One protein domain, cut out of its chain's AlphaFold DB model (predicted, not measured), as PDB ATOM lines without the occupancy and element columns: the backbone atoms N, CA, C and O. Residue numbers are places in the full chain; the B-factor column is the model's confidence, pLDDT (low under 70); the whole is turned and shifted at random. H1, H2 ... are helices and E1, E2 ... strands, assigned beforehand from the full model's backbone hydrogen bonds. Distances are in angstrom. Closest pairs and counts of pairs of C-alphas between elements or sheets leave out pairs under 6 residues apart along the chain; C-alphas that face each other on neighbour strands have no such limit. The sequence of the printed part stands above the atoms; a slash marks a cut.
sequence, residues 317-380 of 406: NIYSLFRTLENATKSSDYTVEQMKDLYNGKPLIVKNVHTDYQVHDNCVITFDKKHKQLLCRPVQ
ATOM      1  N   ASN A 317      21.269  -6.375 -43.688       95.00
ATOM      2  CA  ASN A 317      21.880  -5.253 -44.389       95.00
ATOM      3  C   ASN A 317      23.413  -5.331 -44.300       95.00
ATOM      4  O   ASN A 317      23.975  -6.264 -43.730       95.00
ATOM      5  N   ILE A 318      24.098  -4.357 -44.896       96.06
ATOM      6  CA  ILE A 318      25.563  -4.339 -44.960       96.06
ATOM      7  C   ILE A 318      26.231  -4.260 -43.573       96.06
ATOM      8  O   ILE A 318      27.291  -4.849 -43.367       96.06
ATOM      9  N   TYR A 319      25.599  -3.594 -42.601       96.81
ATOM     10  CA  TYR A 319      26.102  -3.511 -41.230       96.81
ATOM     11  C   TYR A 319      25.954  -4.848 -40.499       96.81
ATOM     12  O   TYR A 319      26.914  -5.342 -39.913       96.81
ATOM     13  N   SER A 320      24.767  -5.462 -40.547       95.00
ATOM     14  CA  SER A 320      24.538  -6.757 -39.899       95.00
ATOM     15  C   SER A 320      25.434  -7.843 -40.508       95.00
ATOM     16  O   SER A 320      26.004  -8.638 -39.768       95.00
ATOM     17  N   LEU A 321      25.654  -7.805 -41.830       95.44
ATOM     18  CA  LEU A 321      26.620  -8.654 -42.532       95.44
ATOM     19  C   LEU A 321      28.042  -8.484 -41.982       95.44
ATOM     20  O   LEU A 321      28.711  -9.483 -41.728       95.44
ATOM     21  N   PHE A 322      28.502  -7.242 -41.787       96.00
ATOM     22  CA  PHE A 322      29.807  -6.964 -41.183       96.00
ATOM     23  C   PHE A 322      29.928  -7.586 -39.790       96.00
ATOM     24  O   PHE A 322      30.919  -8.250 -39.515       96.00
ATOM     25  N   ARG A 323      28.898  -7.462 -38.942       94.50
ATOM     26  CA  ARG A 323      28.898  -8.081 -37.604       94.50
ATOM     27  C   ARG A 323      28.912  -9.609 -37.667       94.50
ATOM     28  O   ARG A 323      29.612 -10.241 -36.881       94.50
ATOM     29  N   THR A 324      28.170 -10.220 -38.593       92.88
ATOM     30  CA  THR A 324      28.210 -11.676 -38.805       92.88
ATOM     31  C   THR A 324      29.599 -12.127 -39.244       92.88
ATOM     32  O   THR A 324      30.118 -13.104 -38.708       92.88
ATOM     33  N   LEU A 325      30.214 -11.403 -40.183       93.75
ATOM     34  CA  LEU A 325      31.556 -11.701 -40.665       93.75
ATOM     35  C   LEU A 325      32.593 -11.553 -39.547       93.75
ATOM     36  O   LEU A 325      33.350 -12.487 -39.317       93.75
ATOM     37  N   GLU A 326      32.574 -10.441 -38.811       93.06
ATOM     38  CA  GLU A 326      33.468 -10.181 -37.675       93.06
ATOM     39  C   GLU A 326      33.370 -11.282 -36.610       93.06
ATOM     40  O   GLU A 326      34.382 -11.780 -36.121       93.06
ATOM     41  N   ASN A 327      32.156 -11.739 -36.299       91.31
ATOM     42  CA  ASN A 327      31.947 -12.840 -35.362       91.31
ATOM     43  C   ASN A 327      32.482 -14.177 -35.881       91.31
ATOM     44  O   ASN A 327      33.018 -14.957 -35.083       91.31
ATOM     45  N   ALA A 328      32.321 -14.446 -37.179       91.19
ATOM     46  CA  ALA A 328      32.786 -15.669 -37.821       91.19
ATOM     47  C   ALA A 328      34.310 -15.695 -37.957       91.19
ATOM     48  O   ALA A 328      34.911 -16.756 -37.839       91.19
ATOM     49  N   THR A 329      34.958 -14.552 -38.176       91.94
ATOM     50  CA  THR A 329      36.407 -14.491 -38.417       91.94
ATOM     51  C   THR A 329      37.222 -14.038 -37.219       91.94
ATOM     52  O   THR A 329      38.450 -14.104 -37.254       91.94
ATOM     53  N   LYS A 330      36.545 -13.573 -36.163       90.25
ATOM     54  CA  LYS A 330      37.150 -12.922 -34.992       90.25
ATOM     55  C   LYS A 330      38.055 -11.747 -35.385       90.25
ATOM     56  O   LYS A 330      39.013 -11.440 -34.682       90.25
ATOM     57  N   SER A 331      37.753 -11.096 -36.509       89.69
ATOM     58  CA  SER A 331      38.515  -9.975 -37.054       89.69
ATOM     59  C   SER A 331      37.577  -8.852 -37.472       89.69
ATOM     60  O   SER A 331      36.556  -9.092 -38.107       89.69
ATOM     61  N   SER A 332      37.948  -7.618 -37.145       87.19
ATOM     62  CA  SER A 332      37.264  -6.394 -37.573       87.19
ATOM     63  C   SER A 332      38.037  -5.646 -38.665       87.19
ATOM     64  O   SER A 332      37.691  -4.516 -39.012       87.19
ATOM     65  N   ASP A 333      39.076  -6.268 -39.236       91.56
ATOM     66  CA  ASP A 333      39.977  -5.659 -40.219       91.56
ATOM     67  C   ASP A 333      39.411  -5.754 -41.642       91.56
ATOM     68  O   ASP A 333      40.010  -6.329 -42.554       91.56
ATOM     69  N   TYR A 334      38.228  -5.172 -41.824       94.25
ATOM     70  CA  TYR A 334      37.555  -5.056 -43.112       94.25
ATOM     71  C   TYR A 334      37.332  -3.596 -43.473       94.25
ATOM     72  O   TYR A 334      36.974  -2.769 -42.638       94.25
ATOM     73  N   THR A 335      37.511  -3.282 -44.749       96.06
ATOM     74  CA  THR A 335      37.189  -1.964 -45.300       96.06
ATOM     75  C   THR A 335      35.711  -1.874 -45.674       96.06
ATOM     76  O   THR A 335      35.059  -2.874 -45.982       96.06
ATOM     77  N   VAL A 336      35.181  -0.649 -45.712       96.06
ATOM     78  CA  VAL A 336      33.808  -0.384 -46.172       96.06
ATOM     79  C   VAL A 336      33.599  -0.896 -47.605       96.06
ATOM     80  O   VAL A 336      32.551  -1.465 -47.901       96.06
ATOM     81  N   GLU A 337      34.603  -0.750 -48.474       97.06
ATOM     82  CA  GLU A 337      34.573  -1.224 -49.865       97.06
ATOM     83  C   GLU A 337      34.444  -2.753 -49.936       97.06
ATOM     84  O   GLU A 337      33.547  -3.264 -50.603       97.06
ATOM     85  N   GLN A 338      35.263  -3.491 -49.172       96.94
ATOM     86  CA  GLN A 338      35.175  -4.955 -49.094       96.94
ATOM     87  C   GLN A 338      33.795  -5.416 -48.625       96.94
ATOM     88  O   GLN A 338      33.248  -6.376 -49.164       96.94
ATOM     89  N   MET A 339      33.208  -4.722 -47.649       97.25
ATOM     90  CA  MET A 339      31.872  -5.054 -47.160       97.25
ATOM     91  C   MET A 339      30.779  -4.748 -48.185       97.25
ATOM     92  O   MET A 339      29.837  -5.531 -48.308       97.25
ATOM     93  N   LYS A 340      30.899  -3.657 -48.955       96.38
ATOM     94  CA  LYS A 340      29.979  -3.338 -50.062       96.38
ATOM     95  C   LYS A 340      30.058  -4.385 -51.162       96.38
ATOM     96  O   LYS A 340      29.028  -4.867 -51.630       96.38
ATOM     97  N   ASP A 341      31.271  -4.758 -51.543       96.62
ATOM     98  CA  ASP A 341      31.532  -5.780 -52.548       96.62
ATOM     99  C   ASP A 341      30.974  -7.138 -52.122       96.62
ATOM    100  O   ASP A 341      30.221  -7.760 -52.879       96.62
ATOM    101  N   LEU A 342      31.253  -7.551 -50.882       95.88
ATOM    102  CA  LEU A 342      30.727  -8.787 -50.321       95.88
ATOM    103  C   LEU A 342      29.200  -8.769 -50.258       95.88
ATOM    104  O   LEU A 342      28.563  -9.725 -50.698       95.88
ATOM    105  N   TYR A 343      28.602  -7.679 -49.764       95.06
ATOM    106  CA  TYR A 343      27.148  -7.538 -49.707       95.06
ATOM    107  C   TYR A 343      26.525  -7.634 -51.097       95.06
ATOM    108  O   TYR A 343      25.447  -8.199 -51.236       95.06
ATOM    109  N   ASN A 344      27.213  -7.160 -52.138       93.56
ATOM    110  CA  ASN A 344      26.799  -7.280 -53.536       93.56
ATOM    111  C   ASN A 344      27.120  -8.633 -54.191       93.56
ATOM    112  O   ASN A 344      26.843  -8.808 -55.376       93.56
ATOM    113  N   GLY A 345      27.613  -9.605 -53.424       90.94
ATOM    114  CA  GLY A 345      27.828 -10.983 -53.861       90.94
ATOM    115  C   GLY A 345      29.225 -11.264 -54.415       90.94
ATOM    116  O   GLY A 345      29.477 -12.394 -54.838       90.94
ATOM    117  N   LYS A 346      30.145 -10.286 -54.406       94.75
ATOM    118  CA  LYS A 346      31.540 -10.550 -54.774       94.75
ATOM    119  C   LYS A 346      32.219 -11.396 -53.686       94.75
ATOM    120  O   LYS A 346      31.943 -11.211 -52.501       94.75
ATOM    121  N   PRO A 347      33.098 -12.336 -54.067       94.19
ATOM    122  CA  PRO A 347      33.826 -13.146 -53.105       94.19
ATOM    123  C   PRO A 347      34.862 -12.322 -52.332       94.19
ATOM    124  O   PRO A 347      35.568 -11.500 -52.912       94.19
ATOM    125  N   LEU A 348      34.995 -12.606 -51.038       94.88
ATOM    126  CA  LEU A 348      36.027 -12.069 -50.156       94.88
ATOM    127  C   LEU A 348      36.846 -13.224 -49.580       94.88
ATOM    128  O   LEU A 348      36.284 -14.167 -49.027       94.88
ATOM    129  N   ILE A 349      38.170 -13.155 -49.696       92.06
ATOM    130  CA  ILE A 349      39.060 -14.142 -49.078       92.06
ATOM    131  C   ILE A 349      39.352 -13.700 -47.646       92.06
ATOM    132  O   ILE A 349      39.789 -12.572 -47.421       92.06
ATOM    133  N   VAL A 350      39.137 -14.593 -46.685       91.75
ATOM    134  CA  VAL A 350      39.444 -14.369 -45.270       91.75
ATOM    135  C   VAL A 350      40.336 -15.486 -44.743       91.75
ATOM    136  O   VAL A 350      40.246 -16.620 -45.205       91.75
ATOM    137  N   LYS A 351      41.203 -15.169 -43.780       85.69
ATOM    138  CA  LYS A 351      42.159 -16.138 -43.231       85.69
ATOM    139  C   LYS A 351      41.471 -17.116 -42.290       85.69
ATOM    140  O   LYS A 351      41.331 -18.267 -42.644       85.69
ATOM    141  N   ASN A 352      40.951 -16.662 -41.156       85.81
ATOM    142  CA  ASN A 352      40.366 -17.561 -40.162       85.81
ATOM    143  C   ASN A 352      38.842 -17.495 -40.216       85.81
ATOM    144  O   ASN A 352      38.283 -16.414 -40.062       85.81
ATOM    145  N   VAL A 353      38.171 -18.630 -40.416       88.38
ATOM    146  CA  VAL A 353      36.718 -18.759 -40.233       88.38
ATOM    147  C   VAL A 353      36.447 -19.790 -39.155       88.38
ATOM    148  O   VAL A 353      36.783 -20.963 -39.300       88.38
ATOM    149  N   HIS A 354      35.816 -19.346 -38.081       86.19
ATOM    150  CA  HIS A 354      35.423 -20.161 -36.950       86.19
ATOM    151  C   HIS A 354      33.999 -20.672 -37.172       86.19
ATOM    152  O   HIS A 354      33.062 -19.890 -37.329       86.19
ATOM    153  N   THR A 355      33.847 -21.991 -37.183       79.19
ATOM    154  CA  THR A 355      32.555 -22.686 -37.118       79.19
ATOM    155  C   THR A 355      32.431 -23.386 -35.767       79.19
ATOM    156  O   THR A 355      33.427 -23.513 -35.054       79.19
ATOM    157  N   ASP A 356      31.243 -23.887 -35.429       76.25
ATOM    158  CA  ASP A 356      30.988 -24.579 -34.153       76.25
ATOM    159  C   ASP A 356      31.901 -25.796 -33.910       76.25
ATOM    160  O   ASP A 356      32.087 -26.216 -32.771       76.25
ATOM    161  N   TYR A 357      32.491 -26.357 -34.972       74.19
ATOM    162  CA  TYR A 357      33.272 -27.591 -34.904       74.19
ATOM    163  C   TYR A 357      34.740 -27.420 -35.308       74.19
ATOM    164  O   TYR A 357      35.583 -28.200 -34.863       74.19
ATOM    165  N   GLN A 358      35.064 -26.460 -36.185       80.50
ATOM    166  CA  GLN A 358      36.399 -26.324 -36.784       80.50
ATOM    167  C   GLN A 358      36.745 -24.873 -37.140       80.50
ATOM    168  O   GLN A 358      35.874 -24.063 -37.467       80.50
ATOM    169  N   VAL A 359      38.046 -24.571 -37.136       82.50
ATOM    170  CA  VAL A 359      38.601 -23.345 -37.720       82.50
ATOM    171  C   VAL A 359      39.128 -23.672 -39.112       82.50
ATOM    172  O   VAL A 359      39.962 -24.562 -39.271       82.50
ATOM    173  N   HIS A 360      38.636 -22.961 -40.118       82.38
ATOM    174  CA  HIS A 360      39.088 -23.098 -41.496       82.38
ATOM    175  C   HIS A 360      40.018 -21.942 -41.857       82.38
ATOM    176  O   HIS A 360      39.642 -20.779 -41.702       82.38
ATOM    177  N   ASP A 361      41.209 -22.276 -42.355       82.88
ATOM    178  CA  ASP A 361      42.169 -21.301 -42.872       82.88
ATOM    179  C   ASP A 361      41.933 -21.034 -44.371       82.88
ATOM    180  O   ASP A 361      41.599 -21.950 -45.127       82.88
ATOM    181  N   ASN A 362      42.128 -19.786 -44.797       85.69
ATOM    182  CA  ASN A 362      41.980 -19.275 -46.157       85.69
ATOM    183  C   ASN A 362      40.666 -19.712 -46.826       85.69
ATOM    184  O   ASN A 362      40.623 -20.623 -47.653       85.69
ATOM    185  N   CYS A 363      39.577 -19.029 -46.484       88.25
ATOM    186  CA  CYS A 363      38.241 -19.284 -47.010       88.25
ATOM    187  C   CYS A 363      37.777 -18.187 -47.966       88.25
ATOM    188  O   CYS A 363      37.972 -17.001 -47.715       88.25
ATOM    189  N   VAL A 364      37.079 -18.584 -49.026       92.06
ATOM    190  CA  VAL A 364      36.295 -17.679 -49.867       92.06
ATOM    191  C   VAL A 364      34.903 -17.553 -49.266       92.06
ATOM    192  O   VAL A 364      34.147 -18.527 -49.210       92.06
ATOM    193  N   ILE A 365      34.559 -16.345 -48.840       93.19
ATOM    194  CA  ILE A 365      33.240 -15.983 -48.340       93.19
ATOM    195  C   ILE A 365      32.464 -15.253 -49.435       93.19
ATOM    196  O   ILE A 365      32.991 -14.386 -50.121       93.19
ATOM    197  N   THR A 366      31.190 -15.600 -49.597       93.50
ATOM    198  CA  THR A 366      30.228 -14.883 -50.452       93.50
ATOM    199  C   THR A 366      28.937 -14.655 -49.672       93.50
ATOM    200  O   THR A 366      28.604 -15.454 -48.797       93.50
ATOM    201  N   PHE A 367      28.201 -13.585 -49.971       93.62
ATOM    202  CA  PHE A 367      26.900 -13.333 -49.352       93.62
ATOM    203  C   PHE A 367      25.759 -13.713 -50.297       93.62
ATOM    204  O   PHE A 367      25.670 -13.225 -51.424       93.62
ATOM    205  N   ASP A 368      24.864 -14.578 -49.830       90.31
ATOM    206  CA  ASP A 368      23.652 -14.946 -50.551       90.31
ATOM    207  C   ASP A 368      22.517 -13.996 -50.155       90.31
ATOM    208  O   ASP A 368      21.871 -14.188 -49.124       90.31
ATOM    209  N   LYS A 369      22.243 -12.977 -50.985       85.69
ATOM    210  CA  LYS A 369      21.159 -12.006 -50.732       85.69
ATOM    211  C   LYS A 369      19.774 -12.657 -50.634       85.69
ATOM    212  O   LYS A 369      18.924 -12.146 -49.908       85.69
ATOM    213  N   LYS A 370      19.529 -13.758 -51.358       86.50
ATOM    214  CA  LYS A 370      18.214 -14.421 -51.400       86.50
ATOM    215  C   LYS A 370      17.926 -15.128 -50.081       86.50
ATOM    216  O   LYS A 370      16.821 -15.020 -49.559       86.50
ATOM    217  N   HIS A 371      18.924 -15.827 -49.548       86.69
ATOM    218  CA  HIS A 371      18.799 -16.588 -48.302       86.69
ATOM    219  C   HIS A 371      19.349 -15.850 -47.075       86.69
ATOM    220  O   HIS A 371      19.231 -16.362 -45.969       86.69
ATOM    221  N   LYS A 372      19.907 -14.646 -47.259       87.19
ATOM    222  CA  LYS A 372      20.428 -13.760 -46.206       87.19
ATOM    223  C   LYS A 372      21.512 -14.415 -45.339       87.19
ATOM    224  O   LYS A 372      21.546 -14.202 -44.132       87.19
ATOM    225  N   GLN A 373      22.401 -15.193 -45.957       87.44
ATOM    226  CA  GLN A 373      23.402 -16.017 -45.264       87.44
ATOM    227  C   GLN A 373      24.803 -15.868 -45.874       87.44
ATOM    228  O   GLN A 373      24.950 -15.594 -47.072       87.44
ATOM    229  N   LEU A 374      25.832 -16.083 -45.051       88.12
ATOM    230  CA  LEU A 374      27.216 -16.193 -45.504       88.12
ATOM    231  C   LEU A 374      27.485 -17.609 -46.013       88.12
ATOM    232  O   LEU A 374      27.171 -18.600 -45.361       88.12
ATOM    233  N   LEU A 375      28.104 -17.706 -47.182       89.56
ATOM    234  CA  LEU A 375      28.564 -18.965 -47.750       89.56
ATOM    235  C   LEU A 375      30.086 -19.006 -47.672       89.56
ATOM    236  O   LEU A 375      30.750 -18.164 -48.274       89.56
ATOM    237  N   CYS A 376      30.621 -20.003 -46.974       87.50
ATOM    238  CA  CYS A 376      32.053 -20.221 -46.807       87.50
ATOM    239  C   CYS A 376      32.517 -21.424 -47.642       87.50
ATOM    240  O   CYS A 376      31.865 -22.472 -47.649       87.50
ATOM    241  N   ARG A 377      33.632 -21.281 -48.366       87.38
ATOM    242  CA  ARG A 377      34.300 -22.378 -49.082       87.38
ATOM    243  C   ARG A 377      35.807 -22.331 -48.816       87.38
ATOM    244  O   ARG A 377      36.399 -21.283 -49.068       87.38
ATOM    245  N   PRO A 378      36.447 -23.427 -48.377       82.31
ATOM    246  CA  PRO A 378      37.902 -23.475 -48.252       82.31
ATOM    247  C   PRO A 378      38.572 -23.222 -49.608       82.31
ATOM    248  O   PRO A 378      38.122 -23.759 -50.627       82.31
ATOM    249  N   VAL A 379      39.650 -22.436 -49.640       81.12
ATOM    250  CA  VAL A 379      40.495 -22.320 -50.834       81.12
ATOM    251  C   VAL A 379      41.226 -23.652 -50.998       81.12
ATOM    252  O   VAL A 379      42.069 -24.018 -50.180       81.12
ATOM    253  N   GLN A 380      40.891 -24.415 -52.041       68.38
ATOM    254  CA  GLN A 380      41.618 -25.643 -52.358       68.38
ATOM    255  C   GLN A 380      43.075 -25.277 -52.672       68.38
ATOM    256  O   GLN A 380      43.345 -24.588 -53.656       68.38
TER     257      GLN A 380
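AT A GLANCE: This is residues 317 to 380 of the 406 residues of an uncharacterized protein of Bacteroides fragilis (UniProt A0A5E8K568). A small, strongly twisted sheet of three strands has two helices on one face and no named helix on the other; H1 runs along the strands, and H2 stands about perpendicular to H1, beside the strands. The hairpin of E1 and E2 bends with E2 at residue 362, and its E1 side meets the last residue of H1, Thr 329. The printed part has 64 residues, with two named helices and then three named strands along the chain in the order H1 H2 E1 E2 E3; the sheet order is E1 - E2 - E3, all antiparallel, and the class is mixed, helices and strands. The whole is compact, with a radius of gyration of the C-alphas of 10.8 A, and rounded, with spans of 27 by 22 by 20 A.

IN THESE COORDINATES: H1 is residues 318 to 329, 16.2 A long, and its C-alpha 318 is at (25.563, -4.339, -44.960). H2 is residues 336 to 343, 10.4 A long. E1 is residues 348 to 354, 15.5 A long, with C-alpha 348 at (36.027, -12.069, -50.156). E2 is residues 359 to 368, 21.4 A from first to last C-alpha, and bends by 94 degrees at residue 362. E3 is residues 373 to 378, 16.6 A long, and ends with C-alpha 378 at (37.902, -23.475, -48.252).

HOW THE PARTS SIT: The strands form a meander, each the antiparallel neighbour of the one before. E1 and E2 are a hairpin with directions at 125 degrees; N 350 and O 363 are within hydrogen-bond range at 2.9 A. E2 and E3 are a hairpin at 140 degrees; N 364 and O 377 are within hydrogen-bond range at 2.8 A. E1 and E3 are the edge strands. H1 is on the sheet at a height of 8.7 A, over E2 and, only just, over E3 with 3 C-alphas; on the local plane it stands at 9 degrees to E2, along the strands. The closest C-alphas of H1 and E1 are those of Thr 329 and Val 353, 4.6 A apart. H2 is on the same face at a height of 8.0 A, but over none of the strands, only just, with 2 C-alphas on E1. The closest C-alphas of H2 and E2 are those of Tyr 343 and Phe 367, 5.8 A apart. H1 touches H2 with residues 318 to 322 alone; their closest C-alphas, Ile 318 and Tyr 343, are 5.9 A apart, and their lines are about perpendicular at 90 degrees. In H1 and H2 every O i to N i+4 pair is within hydrogen-bond range.

THE WHOLE: The two C-alphas farthest apart, those of Glu 337 and Tyr 357, are 30.3 A from each other. The printed part has no cut. The links H2 to E1, E1 to E2 and E2 to E3 are tight, and H1 to H2 is short. The mean pLDDT of the printed part is 89.9, and residue 380 is under 70.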